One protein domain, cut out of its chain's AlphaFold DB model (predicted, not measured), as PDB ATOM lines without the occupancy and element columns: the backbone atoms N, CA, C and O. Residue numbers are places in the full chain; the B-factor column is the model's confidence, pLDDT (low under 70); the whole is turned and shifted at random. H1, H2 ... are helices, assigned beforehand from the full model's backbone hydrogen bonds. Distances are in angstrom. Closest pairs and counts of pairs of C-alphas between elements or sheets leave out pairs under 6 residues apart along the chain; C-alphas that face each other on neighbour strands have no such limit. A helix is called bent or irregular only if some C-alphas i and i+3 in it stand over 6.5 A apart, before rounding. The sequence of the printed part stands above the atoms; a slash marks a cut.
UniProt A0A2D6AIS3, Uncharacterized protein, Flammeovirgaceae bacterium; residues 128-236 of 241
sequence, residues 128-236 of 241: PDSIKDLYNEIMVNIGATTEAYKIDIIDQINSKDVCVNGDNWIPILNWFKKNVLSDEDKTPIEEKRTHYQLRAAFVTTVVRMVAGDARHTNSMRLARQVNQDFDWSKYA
ATOM      1  N   PRO A 128      36.978  40.140   1.356       91.69
ATOM      2  CA  PRO A 128      36.710  39.849   2.761       91.69
ATOM      3  C   PRO A 128      37.615  38.742   3.312       91.69
ATOM      4  O   PRO A 128      37.816  37.711   2.667       91.69
ATOM      5  N   ASP A 129      38.101  38.909   4.543       92.81
ATOM      6  CA  ASP A 129      38.996  37.928   5.171       92.81
ATOM      7  C   ASP A 129      38.364  36.527   5.256       92.81
ATOM      8  O   ASP A 129      39.052  35.525   5.085       92.81
ATOM      9  N   SER A 130      37.036  36.444   5.407       91.00
ATOM     10  CA  SER A 130      36.287  35.180   5.483       91.00
ATOM     11  C   SER A 130      36.350  34.317   4.217       91.00
ATOM     12  O   SER A 130      36.018  33.137   4.276       91.00
ATOM     13  N   ILE A 131      36.713  34.892   3.067       91.62
ATOM     14  CA  ILE A 131      36.791  34.192   1.771       91.62
ATOM     15  C   ILE A 131      38.168  34.313   1.114       91.62
ATOM     16  O   ILE A 131      38.356  33.906  -0.035       91.62
ATOM     17  N   LYS A 132      39.158  34.820   1.853       93.06
ATOM     18  CA  LYS A 132      40.518  35.051   1.361       93.06
ATOM     19  C   LYS A 132      41.244  33.761   0.993       93.06
ATOM     20  O   LYS A 132      41.957  33.726  -0.006       93.06
ATOM     21  N   ASP A 133      40.997  32.685   1.735       94.25
ATOM     22  CA  ASP A 133      41.550  31.364   1.422       94.25
ATOM     23  C   ASP A 133      41.024  30.837   0.082       94.25
ATOM     24  O   ASP A 133      41.804  30.384  -0.754       94.25
ATOM     25  N   LEU A 134      39.718  30.987  -0.169       93.25
ATOM     26  CA  LEU A 134      39.099  30.610  -1.441       93.25
ATOM     27  C   LEU A 134      39.625  31.467  -2.603       93.25
ATOM     28  O   LEU A 134      39.875  30.952  -3.692       93.25
ATOM     29  N   TYR A 135      39.818  32.768  -2.378       94.88
ATOM     30  CA  TYR A 135      40.431  33.662  -3.361       94.88
ATOM     31  C   TYR A 135      41.845  33.197  -3.732       94.88
ATOM     32  O   TYR A 135      42.161  33.062  -4.914       94.88
ATOM     33  N   ASN A 136      42.676  32.897  -2.732       94.50
ATOM     34  CA  ASN A 136      44.045  32.429  -2.944       94.50
ATOM     35  C   ASN A 136      44.080  31.081  -3.677       94.50
ATOM     36  O   ASN A 136      44.868  30.912  -4.607       94.50
ATOM     37  N   GLU A 137      43.201  30.146  -3.306       94.25
ATOM     38  CA  GLU A 137      43.033  28.858  -3.990       94.25
ATOM     39  C   GLU A 137      42.705  29.060  -5.479       94.25
ATOM     40  O   GLU A 137      43.368  28.495  -6.352       94.25
ATOM     41  N   ILE A 138      41.724  29.915  -5.787       94.31
ATOM     42  CA  ILE A 138      41.338  30.227  -7.170       94.31
ATOM     43  C   ILE A 138      42.505  30.862  -7.930       94.31
ATOM     44  O   ILE A 138      42.791  30.438  -9.051       94.31
ATOM     45  N   MET A 139      43.213  31.823  -7.328       94.00
ATOM     46  CA  MET A 139      44.368  32.474  -7.955       94.00
ATOM     47  C   MET A 139      45.477  31.480  -8.315       94.00
ATOM     48  O   MET A 139      46.082  31.593  -9.385       94.00
ATOM     49  N   VAL A 140      45.714  30.470  -7.476       93.38
ATOM     50  CA  VAL A 140      46.655  29.382  -7.778       93.38
ATOM     51  C   VAL A 140      46.149  28.524  -8.939       93.38
ATOM     52  O   VAL A 140      46.899  28.294  -9.888       93.38
ATOM     53  N   ASN A 141      44.881  28.108  -8.918       90.38
ATOM     54  CA  ASN A 141      44.302  27.242  -9.951       90.38
ATOM     55  C   ASN A 141      44.289  27.897 -11.346       90.38
ATOM     56  O   ASN A 141      44.548  27.239 -12.354       90.38
ATOM     57  N   ILE A 142      44.078  29.214 -11.424       87.06
ATOM     58  CA  ILE A 142      44.168  29.965 -12.690       87.06
ATOM     59  C   ILE A 142      45.613  30.365 -13.057       87.06
ATOM     60  O   ILE A 142      45.845  31.062 -14.048       87.06
ATOM     61  N   GLY A 143      46.611  29.946 -12.272       86.12
ATOM     62  CA  GLY A 143      48.025  30.233 -12.514       86.12
ATOM     63  C   GLY A 143      48.404  31.710 -12.350       86.12
ATOM     64  O   GLY A 143      49.375  32.162 -12.954       86.12
ATOM     65  N   ALA A 144      47.644  32.481 -11.568       89.31
ATOM     66  CA  ALA A 144      47.903  33.889 -11.257       89.31
ATOM     67  C   ALA A 144      48.782  34.039  -9.999       89.31
ATOM     68  O   ALA A 144      48.439  34.727  -9.038       89.31
ATOM     69  N   THR A 145      49.937  33.369  -9.994       85.38
ATOM     70  CA  THR A 145      50.851  33.318  -8.837       85.38
ATOM     71  C   THR A 145      51.896  34.435  -8.822       85.38
ATOM     72  O   THR A 145      52.536  34.659  -7.799       85.38
ATOM     73  N   THR A 146      52.073  35.152  -9.935       83.94
ATOM     74  CA  THR A 146      53.049  36.242 -10.072       83.94
ATOM     75  C   THR A 146      52.370  37.610 -10.025       83.94
ATOM     76  O   THR A 146      51.209  37.746 -10.413       83.94
ATOM     77  N   GLU A 147      53.111  38.647  -9.611       82.88
ATOM     78  CA  GLU A 147      52.630  40.040  -9.626       82.88
ATOM     79  C   GLU A 147      52.128  40.450 -11.019       82.88
ATOM     80  O   GLU A 147      51.065  41.048 -11.141       82.88
ATOM     81  N   ALA A 148      52.835  40.045 -12.081       77.75
ATOM     82  CA  ALA A 148      52.472  40.375 -13.458       77.75
ATOM     83  C   ALA A 148      51.096  39.821 -13.864       77.75
ATOM     84  O   ALA A 148      50.316  40.532 -14.491       77.75
ATOM     85  N   TYR A 149      50.774  38.576 -13.494       84.19
ATOM     86  CA  TYR A 149      49.464  37.997 -13.814       84.19
ATOM     87  C   TYR A 149      48.342  38.570 -12.952       84.19
ATOM     88  O   TYR A 149      47.221  38.704 -13.436       84.19
ATOM     89  N   LYS A 150      48.628  38.935 -11.698       89.00
ATOM     90  CA  LYS A 150      47.655  39.628 -10.847       89.00
ATOM     91  C   LYS A 150      47.338  41.022 -11.391       89.00
ATOM     92  O   LYS A 150      46.167  41.370 -11.488       89.00
ATOM     93  N   ILE A 151      48.355  41.780 -11.807       87.81
ATOM     94  CA  ILE A 151      48.166  43.089 -12.444       87.81
ATOM     95  C   ILE A 151      47.393  42.973 -13.748       87.81
ATOM     96  O   ILE A 151      46.462  43.740 -13.942       87.81
ATOM     97  N   ASP A 152      47.707  41.995 -14.597       84.38
ATOM     98  CA  ASP A 152      46.964  41.767 -15.840       84.38
ATOM     99  C   ASP A 152      45.464  41.526 -15.577       84.38
ATOM    100  O   ASP A 152      44.610  42.129 -16.224       84.38
ATOM    101  N   ILE A 153      45.123  40.725 -14.561       88.19
ATOM    102  CA  ILE A 153      43.728  40.529 -14.131       88.19
ATOM    103  C   ILE A 153      43.099  41.853 -13.670       88.19
ATOM    104  O   ILE A 153      41.992  42.183 -14.098       88.19
ATOM    105  N   ILE A 154      43.791  42.612 -12.816       90.19
ATOM    106  CA  ILE A 154      43.307  43.891 -12.272       90.19
ATOM    107  C   ILE A 154      43.089  44.915 -13.392       90.19
ATOM    108  O   ILE A 154      42.037  45.550 -13.449       90.19
ATOM    109  N   ASP A 155      44.052  45.058 -14.303       85.12
ATOM    110  CA  ASP A 155      43.982  45.960 -15.453       85.12
ATOM    111  C   ASP A 155      42.803  45.598 -16.355       85.12
ATOM    112  O   ASP A 155      42.034  46.475 -16.754       85.12
ATOM    113  N   GLN A 156      42.605  44.307 -16.632       81.12
ATOM    114  CA  GLN A 156      41.480  43.861 -17.444       81.12
ATOM    115  C   GLN A 156      40.133  44.114 -16.761       81.12
ATOM    116  O   GLN A 156      39.209  44.548 -17.445       81.12
ATOM    117  N   ILE A 157      40.010  43.916 -15.446       85.44
ATOM    118  CA  ILE A 157      38.784  44.243 -14.697       85.44
ATOM    119  C   ILE A 157      38.525  45.755 -14.744       85.44
ATOM    120  O   ILE A 157      37.449  46.180 -15.166       85.44
ATOM    121  N   ASN A 158      39.525  46.569 -14.400       84.12
ATOM    122  CA  ASN A 158      39.408  48.028 -14.376       84.12
ATOM    123  C   ASN A 158      39.113  48.612 -15.767       84.12
ATOM    124  O   ASN A 158      38.362  49.574 -15.882       84.12
ATOM    125  N   SER A 159      39.629  48.000 -16.841       81.56
ATOM    126  CA  SER A 159      39.345  48.418 -18.225       81.56
ATOM    127  C   SER A 159      37.872  48.281 -18.632       81.56
ATOM    128  O   SER A 159      37.472  48.807 -19.671       81.56
ATOM    129  N   LYS A 160      37.071  47.542 -17.854       75.69
ATOM    130  CA  LYS A 160      35.636  47.331 -18.093       75.69
ATOM    131  C   LYS A 160      34.746  48.249 -17.262       75.69
ATOM    132  O   LYS A 160      33.534  48.061 -17.294       75.69
ATOM    133  N   ASP A 161      35.330  49.221 -16.559       76.88
ATOM    134  CA  ASP A 161      34.607  50.243 -15.790       76.88
ATOM    135  C   ASP A 161      33.672  49.647 -14.716       76.88
ATOM    136  O   ASP A 161      32.613  50.185 -14.388       76.88
ATOM    137  N   VAL A 162      34.059  48.492 -14.161       75.75
ATOM    138  CA  VAL A 162      33.334  47.816 -13.078       75.75
ATOM    139  C   VAL A 162      33.994  48.098 -11.731       75.75
ATOM    140  O   VAL A 162      35.204  47.956 -11.574       75.75
ATOM    141  N   CYS A 163      33.190  48.459 -10.731       79.75
ATOM    142  CA  CYS A 163      33.664  48.676  -9.366       79.75
ATOM    143  C   CYS A 163      33.359  47.444  -8.508       79.75
ATOM    144  O   CYS A 163      32.211  47.218  -8.125       79.75
ATOM    145  N   VAL A 164      34.382  46.630  -8.233       82.00
ATOM    146  CA  VAL A 164      34.255  45.446  -7.374       82.00
ATOM    147  C   VAL A 164      34.291  45.883  -5.910       82.00
ATOM    148  O   VAL A 164      35.249  46.521  -5.480       82.00
ATOM    149  N   ASN A 165      33.270  45.527  -5.136       84.31
ATOM    150  CA  ASN A 165      33.227  45.749  -3.692       84.31
ATOM    151  C   ASN A 165      33.357  44.430  -2.908       84.31
ATOM    152  O   ASN A 165      33.337  43.338  -3.480       84.31
ATOM    153  N   GLY A 166      33.480  44.531  -1.581       82.56
ATOM    154  CA  GLY A 166      33.612  43.368  -0.696       82.56
ATOM    155  C   GLY A 166      32.491  42.338  -0.837       82.56
ATOM    156  O   GLY A 166      32.757  41.137  -0.899       82.56
ATOM    157  N   ASP A 167      31.249  42.802  -0.975       81.31
ATOM    158  CA  ASP A 167      30.060  41.949  -1.064       81.31
ATOM    159  C   ASP A 167      29.988  41.162  -2.381       81.31
ATOM    160  O   ASP A 167      29.350  40.109  -2.447       81.31
ATOM    161  N   ASN A 168      30.656  41.633  -3.439       86.62
ATOM    162  CA  ASN A 168      30.688  40.941  -4.724       86.62
ATOM    163  C   ASN A 168      31.539  39.664  -4.687       86.62
ATOM    164  O   ASN A 168      31.277  38.733  -5.447       86.62
ATOM    165  N   TRP A 169      32.549  39.584  -3.818       89.75
ATOM    166  CA  TRP A 169      33.539  38.507  -3.883       89.75
ATOM    167  C   TRP A 169      32.984  37.127  -3.529       89.75
ATOM    168  O   TRP A 169      33.313  36.147  -4.193       89.75
ATOM    169  N   ILE A 170      32.111  37.031  -2.525       87.62
ATOM    170  CA  ILE A 170      31.512  35.752  -2.113       87.62
ATOM    171  C   ILE A 170      30.759  35.074  -3.275       87.62
ATOM    172  O   ILE A 170      31.068  33.917  -3.577       87.62
ATOM    173  N   PRO A 171      29.794  35.734  -3.953       86.38
ATOM    174  CA  PRO A 171      29.101  35.118  -5.082       86.38
ATOM    175  C   PRO A 171      30.035  34.840  -6.269       86.38
ATOM    176  O   PRO A 171      29.925  33.768  -6.863       86.38
ATOM    177  N   ILE A 172      30.993  35.731  -6.563       89.00
ATOM    178  CA  ILE A 172      31.974  35.548  -7.649       89.00
ATOM    179  C   ILE A 172      32.790  34.271  -7.458       89.00
ATOM    180  O   ILE A 172      32.830  33.418  -8.349       89.00
ATOM    181  N   LEU A 173      33.442  34.122  -6.304       91.62
ATOM    182  CA  LEU A 173      34.376  33.021  -6.078       91.62
ATOM    183  C   LEU A 173      33.653  31.678  -5.970       91.62
ATOM    184  O   LEU A 173      34.102  30.691  -6.553       91.62
ATOM    185  N   ASN A 174      32.506  31.643  -5.285       87.69
ATOM    186  CA  ASN A 174      31.703  30.425  -5.178       87.69
ATOM    187  C   ASN A 174      31.201  29.963  -6.546       87.69
ATOM    188  O   ASN A 174      31.272  28.774  -6.864       87.69
ATOM    189  N   TRP A 175      30.722  30.893  -7.374       87.19
ATOM    190  CA  TRP A 175      30.266  30.556  -8.714       87.19
ATOM    191  C   TRP A 175      31.421  30.078  -9.593       87.19
ATOM    192  O   TRP A 175      31.288  29.043 -10.247       87.19
ATOM    193  N   PHE A 176      32.562  30.772  -9.576       88.44
ATOM    194  CA  PHE A 176      33.719  30.398 -10.386       88.44
ATOM    195  C   PHE A 176      34.250  29.008 -10.014       88.44
ATOM    196  O   PHE A 176      34.489  28.177 -10.891       88.44
ATOM    197  N   LYS A 177      34.354  28.707  -8.713       89.56
ATOM    198  CA  LYS A 177      34.756  27.378  -8.238       89.56
ATOM    199  C   LYS A 177      33.767  26.295  -8.672       89.56
ATOM    200  O   LYS A 177      34.184  25.265  -9.201       89.56
ATOM    201  N   LYS A 178      32.464  26.530  -8.484       85.62
ATOM    202  CA  LYS A 178      31.418  25.543  -8.787       85.62
ATOM    203  C   LYS A 178      31.269  25.261 -10.283       85.62
ATOM    204  O   LYS A 178      31.036  24.116 -10.642       85.62
ATOM    205  N   ASN A 179      31.368  26.280 -11.132       82.31
ATOM    206  CA  ASN A 179      31.012  26.145 -12.549       82.31
ATOM    207  C   ASN A 179      32.235  26.058 -13.464       82.31
ATOM    208  O   ASN A 179      32.182  25.365 -14.465       82.31
ATOM    209  N   VAL A 180      33.340  26.737 -13.144       83.88
ATOM    210  CA  VAL A 180      34.527  26.740 -14.013       83.88
ATOM    211  C   VAL A 180      35.542  25.715 -13.527       83.88
ATOM    212  O   VAL A 180      35.886  24.804 -14.270       83.88
ATOM    213  N   LEU A 181      35.992  25.813 -12.273       86.00
ATOM    214  CA  LEU A 181      37.052  24.925 -11.773       86.00
ATOM    215  C   LEU A 181      36.579  23.478 -11.583       86.00
ATOM    216  O   LEU A 181      37.295  22.556 -11.952       86.00
ATOM    217  N   SER A 182      35.354  23.271 -11.092       84.69
ATOM    218  CA  SER A 182      34.799  21.913 -10.936       84.69
ATOM    219  C   SER A 182      34.641  21.176 -12.274       84.69
ATOM    220  O   SER A 182      34.661  19.945 -12.309       84.69
ATOM    221  N   ASP A 183      34.478  21.918 -13.369       79.75
ATOM    222  CA  ASP A 183      34.459  21.380 -14.727       79.75
ATOM    223  C   ASP A 183      35.866  21.014 -15.203       79.75
ATOM    224  O   ASP A 183      36.063  19.931 -15.758       79.75
ATOM    225  N   GLU A 184      36.865  21.863 -14.938       82.00
ATOM    226  CA  GLU A 184      38.275  21.560 -15.234       82.00
ATOM    227  C   GLU A 184      38.775  20.313 -14.498       82.00
ATOM    228  O   GLU A 184      39.595  19.565 -15.031       82.00
ATOM    229  N   ASP A 185      38.286  20.061 -13.284       81.81
ATOM    230  CA  ASP A 185      38.653  18.872 -12.510       81.81
ATOM    231  C   ASP A 185      38.140  17.579 -13.155       81.81
ATOM    232  O   ASP A 185      38.797  16.540 -13.064       81.81
ATOM    233  N   LYS A 186      36.995  17.644 -13.843       82.56
ATOM    234  CA  LYS A 186      36.370  16.507 -14.539       82.56
ATOM    235  C   LYS A 186      36.826  16.368 -15.994       82.56
ATOM    236  O   LYS A 186      36.566  15.336 -16.609       82.56
ATOM    237  N   THR A 187      37.467  17.395 -16.548       80.62
ATOM    238  CA  THR A 187      37.883  17.438 -17.954       80.62
ATOM    239  C   THR A 187      39.196  16.660 -18.150       80.62
ATOM    240  O   THR A 187      40.130  16.838 -17.355       80.62
ATOM    241  N   PRO A 188      39.309  15.800 -19.183       83.06
ATOM    242  CA  PRO A 188      40.560  15.123 -19.533       83.06
ATOM    243  C   PRO A 188      41.710  16.111 -19.742       83.06
ATOM    244  O   PRO A 188      41.495  17.223 -20.219       83.06
ATOM    245  N   ILE A 189      42.941  15.715 -19.403       81.81
ATOM    246  CA  ILE A 189      44.110  16.614 -19.424       81.81
ATOM    247  C   ILE A 189      44.319  17.248 -20.807       81.81
ATOM    248  O   ILE A 189      44.687  18.420 -20.868       81.81
ATOM    249  N   GLU A 190      44.065  16.518 -21.899       78.94
ATOM    250  CA  GLU A 190      44.246  17.036 -23.263       78.94
ATOM    251  C   GLU A 190      43.232  18.128 -23.646       78.94
ATOM    252  O   GLU A 190      43.482  18.899 -24.571       78.94
ATOM    253  N   GLU A 191      42.110  18.211 -22.930       74.69
ATOM    254  CA  GLU A 191      41.008  19.147 -23.182       74.69
ATOM    255  C   GLU A 191      40.938  20.278 -22.142       74.69
ATOM    256  O   GLU A 191      40.109  21.184 -22.268       74.69
ATOM    257  N   LYS A 192      41.804  20.248 -21.117       75.50
ATOM    258  CA  LYS A 192      41.834  21.273 -20.069       75.50
ATOM    259  C   LYS A 192      42.160  22.641 -20.640       75.50
ATOM    260  O   LYS A 192      43.011  22.807 -21.520       75.50
ATOM    261  N   ARG A 193      41.520  23.659 -20.070       77.88
ATOM    262  CA  ARG A 193      41.809  25.044 -20.421       77.88
ATOM    263  C   ARG A 193      43.221  25.408 -19.996       77.88
ATOM    264  O   ARG A 193      43.710  25.043 -18.929       77.88
ATOM    265  N   THR A 194      43.865  26.223 -20.817       80.25
ATOM    266  CA  THR A 194      45.124  26.862 -20.439       80.25
ATOM    267  C   THR A 194      44.898  27.832 -19.277       80.25
ATOM    268  O   THR A 194      43.837  28.448 -19.156       80.25
ATOM    269  N   HIS A 195      45.927  28.074 -18.462       84.00
ATOM    270  CA  HIS A 195      45.853  29.096 -17.409       84.00
ATOM    271  C   HIS A 195      45.482  30.488 -17.949       84.00
ATOM    272  O   HIS A 195      44.813  31.257 -17.267       84.00
ATOM    273  N   TYR A 196      45.871  30.810 -19.188       78.81
ATOM    274  CA  TYR A 196      45.443  32.043 -19.852       78.81
ATOM    275  C   TYR A 196      43.916  32.102 -20.018       78.81
ATOM    276  O   TYR A 196      43.292  33.079 -19.607       78.81
ATOM    277  N   GLN A 197      43.308  31.033 -20.540       78.88
ATOM    278  CA  GLN A 197      41.853  30.933 -20.686       78.88
ATOM    279  C   GLN A 197      41.138  30.972 -19.328       78.88
ATOM    280  O   GLN A 197      40.088  31.600 -19.214       78.88
ATOM    281  N   LEU A 198      41.715  30.365 -18.287       82.19
ATOM    282  CA  LEU A 198      41.152  30.403 -16.935       82.19
ATOM    283  C   LEU A 198      41.189  31.806 -16.314       82.19
ATOM    284  O   LEU A 198      40.206  32.225 -15.705       82.19
ATOM    285  N   ARG A 199      42.272  32.571 -16.510       84.25
ATOM    286  CA  ARG A 199      42.332  33.980 -16.079       84.25
ATOM    287  C   ARG A 199      41.323  34.847 -16.823       84.25
ATOM    288  O   ARG A 199      40.622  35.630 -16.187       84.25
ATOM    289  N   ALA A 200      41.195  34.670 -18.138       79.00
ATOM    290  CA  ALA A 200      40.196  35.385 -18.932       79.00
ATOM    291  C   ALA A 200      38.760  35.059 -18.475       79.00
ATOM    292  O   ALA A 200      37.921  35.956 -18.347       79.00
ATOM    293  N   ALA A 201      38.483  33.789 -18.157       82.31
ATOM    294  CA  ALA A 201      37.205  33.361 -17.593       82.31
ATOM    295  C   ALA A 201      36.944  33.999 -16.220       82.31
ATOM    296  O   ALA A 201      35.827  34.446 -15.952       82.31
ATOM    297  N   PHE A 202      37.968  34.093 -15.368       89.88
ATOM    298  CA  PHE A 202      37.872  34.732 -14.057       89.88
ATOM    299  C   PHE A 202      37.551  36.227 -14.167       89.88
ATOM    300  O   PHE A 202      36.552  36.674 -13.606       89.88
ATOM    301  N   VAL A 203      38.321  36.979 -14.965       86.94
ATOM    302  CA  VAL A 203      38.065  38.404 -15.260       86.94
ATOM    303  C   VAL A 203      36.632  38.597 -15.748       86.94
ATOM    304  O   VAL A 203      35.898  39.443 -15.243       86.94
ATOM    305  N   THR A 204      36.208  37.779 -16.707       83.81
ATOM    306  CA  THR A 204      34.866  37.888 -17.280       83.81
ATOM    307  C   THR A 204      33.777  37.584 -16.251       83.81
ATOM    308  O   THR A 204      32.750  38.262 -16.240       83.81
ATOM    309  N   THR A 205      34.001  36.611 -15.360       85.44
ATOM    310  CA  THR A 205      33.085  36.298 -14.250       85.44
ATOM    311  C   THR A 205      32.920  37.507 -13.336       85.44
ATOM    312  O   THR A 205      31.790  37.923 -13.080       85.44
ATOM    313  N   VAL A 206      34.033  38.108 -12.900       88.12
ATOM    314  CA  VAL A 206      34.035  39.303 -12.043       88.12
ATOM    315  C   VAL A 206      33.255  40.434 -12.711       88.12
ATOM    316  O   VAL A 206      32.295  40.947 -12.140       88.12
ATOM    317  N   VAL A 207      33.611  40.777 -13.951       85.38
ATOM    318  CA  VAL A 207      32.990  41.878 -14.701       85.38
ATOM    319  C   VAL A 207      31.486  41.665 -14.854       85.38
ATOM    320  O   VAL A 207      30.706  42.580 -14.599       85.38
ATOM    321  N   ARG A 208      31.052  40.458 -15.231       77.31
ATOM    322  CA  ARG A 208      29.630  40.172 -15.471       77.31
ATOM    323  C   ARG A 208      28.806  40.152 -14.190       77.31
ATOM    324  O   ARG A 208      27.685  40.649 -14.202       77.31
ATOM    325  N   MET A 209      29.339  39.610 -13.099       80.62
ATOM    326  CA  MET A 209      28.617  39.575 -11.825       80.62
ATOM    327  C   MET A 209      28.507  40.950 -11.170       80.62
ATOM    328  O   MET A 209      27.507  41.229 -10.515       80.62
ATOM    329  N   VAL A 210      29.496  41.820 -11.378       82.31
ATOM    330  CA  VAL A 210      29.466  43.199 -10.875       82.31
ATOM    331  C   VAL A 210      28.565  44.078 -11.744       82.31
ATOM    332  O   VAL A 210      27.703  44.771 -11.215       82.31
ATOM    333  N   ALA A 211      28.693  44.008 -13.074       74.44
ATOM    334  CA  ALA A 211      27.857  44.783 -13.994       74.44
ATOM    335  C   ALA A 211      26.386  44.324 -14.017       74.44
ATOM    336  O   ALA A 211      25.494  45.107 -14.333       74.44
ATOM    337  N   GLY A 212      26.130  43.049 -13.716       62.78
ATOM    338  CA  GLY A 212      24.808  42.433 -13.784       62.78
ATOM    339  C   GLY A 212      23.992  42.459 -12.489       62.78
ATOM    340  O   GLY A 212      22.899  41.907 -12.499       62.78
ATOM    341  N   ASP A 213      24.494  43.064 -11.408       52.06
ATOM    342  CA  ASP A 213      24.005  42.897 -10.029       52.06
ATOM    343  C   ASP A 213      24.103  41.428  -9.557       52.06
ATOM    344  O   ASP A 213      23.407  40.525 -10.031       52.06
ATOM    345  N   ALA A 214      24.989  41.177  -8.591       47.88
ATOM    346  CA  ALA A 214      25.362  39.847  -8.095       47.88
ATOM    347  C   ALA A 214      24.193  39.045  -7.471       47.88
ATOM    348  O   ALA A 214      24.369  37.893  -7.068       47.88
ATOM    349  N   ARG A 215      22.999  39.647  -7.378       44.78
ATOM    350  CA  ARG A 215      21.780  39.087  -6.774       44.78
ATOM    351  C   ARG A 215      20.888  38.312  -7.738       44.78
ATOM    352  O   ARG A 215      19.912  37.708  -7.294       44.78
ATOM    353  N   HIS A 216      21.195  38.287  -9.033       41.25
ATOM    354  CA  HIS A 216      20.358  37.592  -9.999       41.25
ATOM    355  C   HIS A 216      21.124  36.529 -10.787       41.25
ATOM    356  O   HIS A 216      21.888  36.795 -11.706       41.25
ATOM    357  N   THR A 217      20.759  35.276 -10.525       44.97
ATOM    358  CA  THR A 217      20.869  34.150 -11.463       44.97
ATOM    359  C   THR A 217      20.398  34.507 -12.888       44.97
ATOM    360  O   THR A 217      20.864  33.910 -13.852       44.97
ATOM    361  N   ASN A 218      19.551  35.535 -13.050       39.62
ATOM    362  CA  ASN A 218      19.059  36.042 -14.338       39.62
ATOM    363  C   ASN A 218      20.018  36.975 -15.106       39.62
ATOM    364  O   ASN A 218      19.795  37.216 -16.297       39.62
ATOM    365  N   SER A 219      21.090  37.478 -14.491       44.72
ATOM    366  CA  SER A 219      22.064  38.374 -15.146       44.72
ATOM    367  C   SER A 219      22.871  37.659 -16.242       44.72
ATOM    368  O   SER A 219      23.368  38.280 -17.182       44.72
ATOM    369  N   MET A 220      22.887  36.323 -16.197       45.97
ATOM    370  CA  MET A 220      23.482  35.419 -17.190       45.97
ATOM    371  C   MET A 220      22.780  35.470 -18.559       45.97
ATOM    372  O   MET A 220      23.429  35.311 -19.594       45.97
ATOM    373  N   ARG A 221      21.468  35.763 -18.597       38.88
ATOM    374  CA  ARG A 221      20.691  35.849 -19.849       38.88
ATOM    375  C   ARG A 221      21.069  37.075 -20.683       38.88
ATOM    376  O   ARG A 221      21.125  36.993 -21.908       38.88
ATOM    377  N   LEU A 222      21.342  38.204 -20.026       37.81
ATOM    378  CA  LEU A 222      21.753  39.456 -20.678       37.81
ATOM    379  C   LEU A 222      23.182  39.367 -21.238       37.81
ATOM    380  O   LEU A 222      23.501  39.973 -22.258       37.81
ATOM    381  N   ALA A 223      24.017  38.519 -20.641       41.09
ATOM    382  CA  ALA A 223      25.401  38.298 -21.042       41.09
ATOM    383  C   ALA A 223      25.555  37.514 -22.371       41.09
ATOM    384  O   ALA A 223      26.650  37.424 -22.931       41.09
ATOM    385  N   ARG A 224      24.446  36.988 -22.912       40.50
ATOM    386  CA  ARG A 224      24.340  36.353 -24.237       40.50
ATOM    387  C   ARG A 224      24.486  37.354 -25.393       40.50
ATOM    388  O   ARG A 224      24.751  36.942 -26.516       40.50
ATOM    389  N   GLN A 225      24.301  38.652 -25.129       40.31
ATOM    390  CA  GLN A 225      24.278  39.698 -26.159       40.31
ATOM    391  C   GLN A 225      25.617  40.428 -26.355       40.31
ATOM    392  O   GLN A 225      25.752  41.156 -27.335       40.31
ATOM    393  N   VAL A 226      26.615  40.235 -25.480       40.78
ATOM    394  CA  VAL A 226      27.869  41.010 -25.515       40.78
ATOM    395  C   VAL A 226      29.098  40.086 -25.534       40.78
ATOM    396  O   VAL A 226      29.566  39.626 -24.494       40.78
ATOM    397  N   ASN A 227      29.609  39.876 -26.750       38.31
ATOM    398  CA  ASN A 227      30.894  39.292 -27.167       38.31
ATOM    399  C   ASN A 227      31.155  37.771 -27.078       38.31
ATOM    400  O   ASN A 227      31.010  37.124 -26.042       38.31
ATOM    401  N   GLN A 228      31.612  37.273 -28.236       45.50
ATOM    402  CA  GLN A 228      32.216  35.980 -28.559       45.50
ATOM    403  C   GLN A 228      33.680  35.996 -28.103       45.50
ATOM    404  O   GLN A 228      34.346  36.980 -28.382       45.50
ATOM    405  N   ASP A 229      34.127  34.969 -27.374       45.88
ATOM    406  CA  ASP A 229      35.534  34.498 -27.277       45.88
ATOM    407  C   ASP A 229      35.697  33.454 -26.154       45.88
ATOM    408  O   ASP A 229      36.637  32.663 -26.146       45.88
ATOM    409  N   PHE A 230      34.730  33.368 -25.240       51.12
ATOM    410  CA  PHE A 230      34.570  32.244 -24.320       51.12
ATOM    411  C   PHE A 230      33.161  31.690 -24.505       51.12
ATOM    412  O   PHE A 230      32.195  32.458 -24.500       51.12
ATOM    413  N   ASP A 231      33.029  30.380 -24.720       54.81
ATOM    414  CA  ASP A 231      31.735  29.729 -24.938       54.81
ATOM    415  C   ASP A 231      30.946  29.621 -23.620       54.81
ATOM    416  O   ASP A 231      30.759  28.556 -23.031       54.81
ATOM    417  N   TRP A 232      30.487  30.777 -23.134       51.12
ATOM    418  CA  TRP A 232      29.622  30.926 -21.963       51.12
ATOM    419  C   TRP A 232      28.301  30.179 -22.119       51.12
ATOM    420  O   TRP A 232      27.628  29.948 -21.117       51.12
ATOM    421  N   SER A 233      27.917  29.808 -23.348       49.62
ATOM    422  CA  SER A 233      26.650  29.130 -23.607       49.62
ATOM    423  C   SER A 233      26.570  27.779 -22.895       49.62
ATOM    424  O   SER A 233      25.497  27.419 -22.414       49.62
ATOM    425  N   LYS A 234      27.711  27.100 -22.708       52.34
ATOM    426  CA  LYS A 234      27.794  25.822 -21.988       52.34
ATOM    427  C   LYS A 234      27.523  25.946 -20.480       52.34
ATOM    428  O   LYS A 234      27.093  24.982 -19.864       52.34
ATOM    429  N   TYR A 235      27.724  27.132 -19.905       52.09
ATOM    430  CA  TYR A 235      27.504  27.432 -18.481       52.09
ATOM    431  C   TYR A 235      26.217  28.210 -18.217       52.09
ATOM    432  O   TYR A 235      25.930  28.578 -17.078       52.09
ATOM    433  N   ALA A 236      25.477  28.537 -19.278       42.75
ATOM    434  CA  ALA A 236      24.386  29.490 -19.207       42.75
ATOM    435  C   ALA A 236      23.106  28.930 -18.578       42.75
ATOM    436  O   ALA A 236      22.259  29.737 -18.230       42.75
TER     437      ALA A 236
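This is residues 128 to 236 of the 241 residues of an uncharacterized protein of Flammeovirgaceae bacterium (UniProt A0A2D6AIS3). You are looking at a rounded, all-helix body with H4 through its middle: the long helix H3 folds back into H4 as a helical hairpin, H2 packs on H4 with residues 153 to 157, and H1 packs on H3. Short H5 packs on H4 at residues 208 and 209, with H6 near H5, and residues 185 to 191 stick out. The 109 printed residues hold six named helices, H1 to H6 in chain order, and no named strand. The whole is compact, with a radius of gyration of the C-alphas of 13.4 A and spans of 34 by 31 by 25 A.

Start with H1, residues 129 to 141, which touches H3, residues 166 to 186, where the C-alphas of Tyr 135 and Leu 173 come closest, 6.7 A apart. They run the same way at a shallow tilt of 34 degrees, only just short of steep. With H4, residues 195 to 211, these two form a bundle, three helices grouped together, though H1 and H4 are close but not clearly touching. H2, residues 147 to 158, touches the hub H4 with residues 153 to 157 alone; its closest C-alphas, Ile 157 and Val 203, are 5.9 A apart, at a shallow tilt of 33 degrees, only just short of steep, the same way. In the hairpin of H3 and H4 look at C-alphas 172 and 206, the closest, 6.1 A apart; the tilt of 37 degrees is only just steep, opposite ways. H5, residues 219 to 225, touches residues 208 to 209 of H4, closest at the C-alphas of Arg 208 and Ala 223, 7.2 A. H6, residues 232 to 235, is close to H5 but not clearly touching, with the C-alphas of Arg 224 and Ser 233 closest at 7.6 A. Every O i to N i+4 pair is within hydrogen-bond range in H2 and H4, against 7 of 9 in H1, 11 of 17 in H3 and 0 of 3 in H5, where 4 of 4 O i to N i+3 pairs are; H6 is too short for an i+4 pair.

Find C-alpha 129 at (38.996, 37.928, 5.171); from there H1 runs 19.3 A and is irregular, C-alphas 130 and 133 being 7.7 A apart. H2 measures 16.2 A. H3 runs 30.3 A from C-alpha 166 at (33.612, 43.368, -0.696), with a kink of 28 degrees near residue 175. H4 spans 24.1 A, H5 11.3 A, and H6 5.4 A, ending at C-alpha 235 at (27.504, 27.432, -18.481).

The farthest C-alphas, Asn 165 and Glu 190, are 36.5 A apart. The printed part has no cut and no long link. The model's pLDDT is under 70 at residues 212 to 236; the mean of the printed part is 76.1.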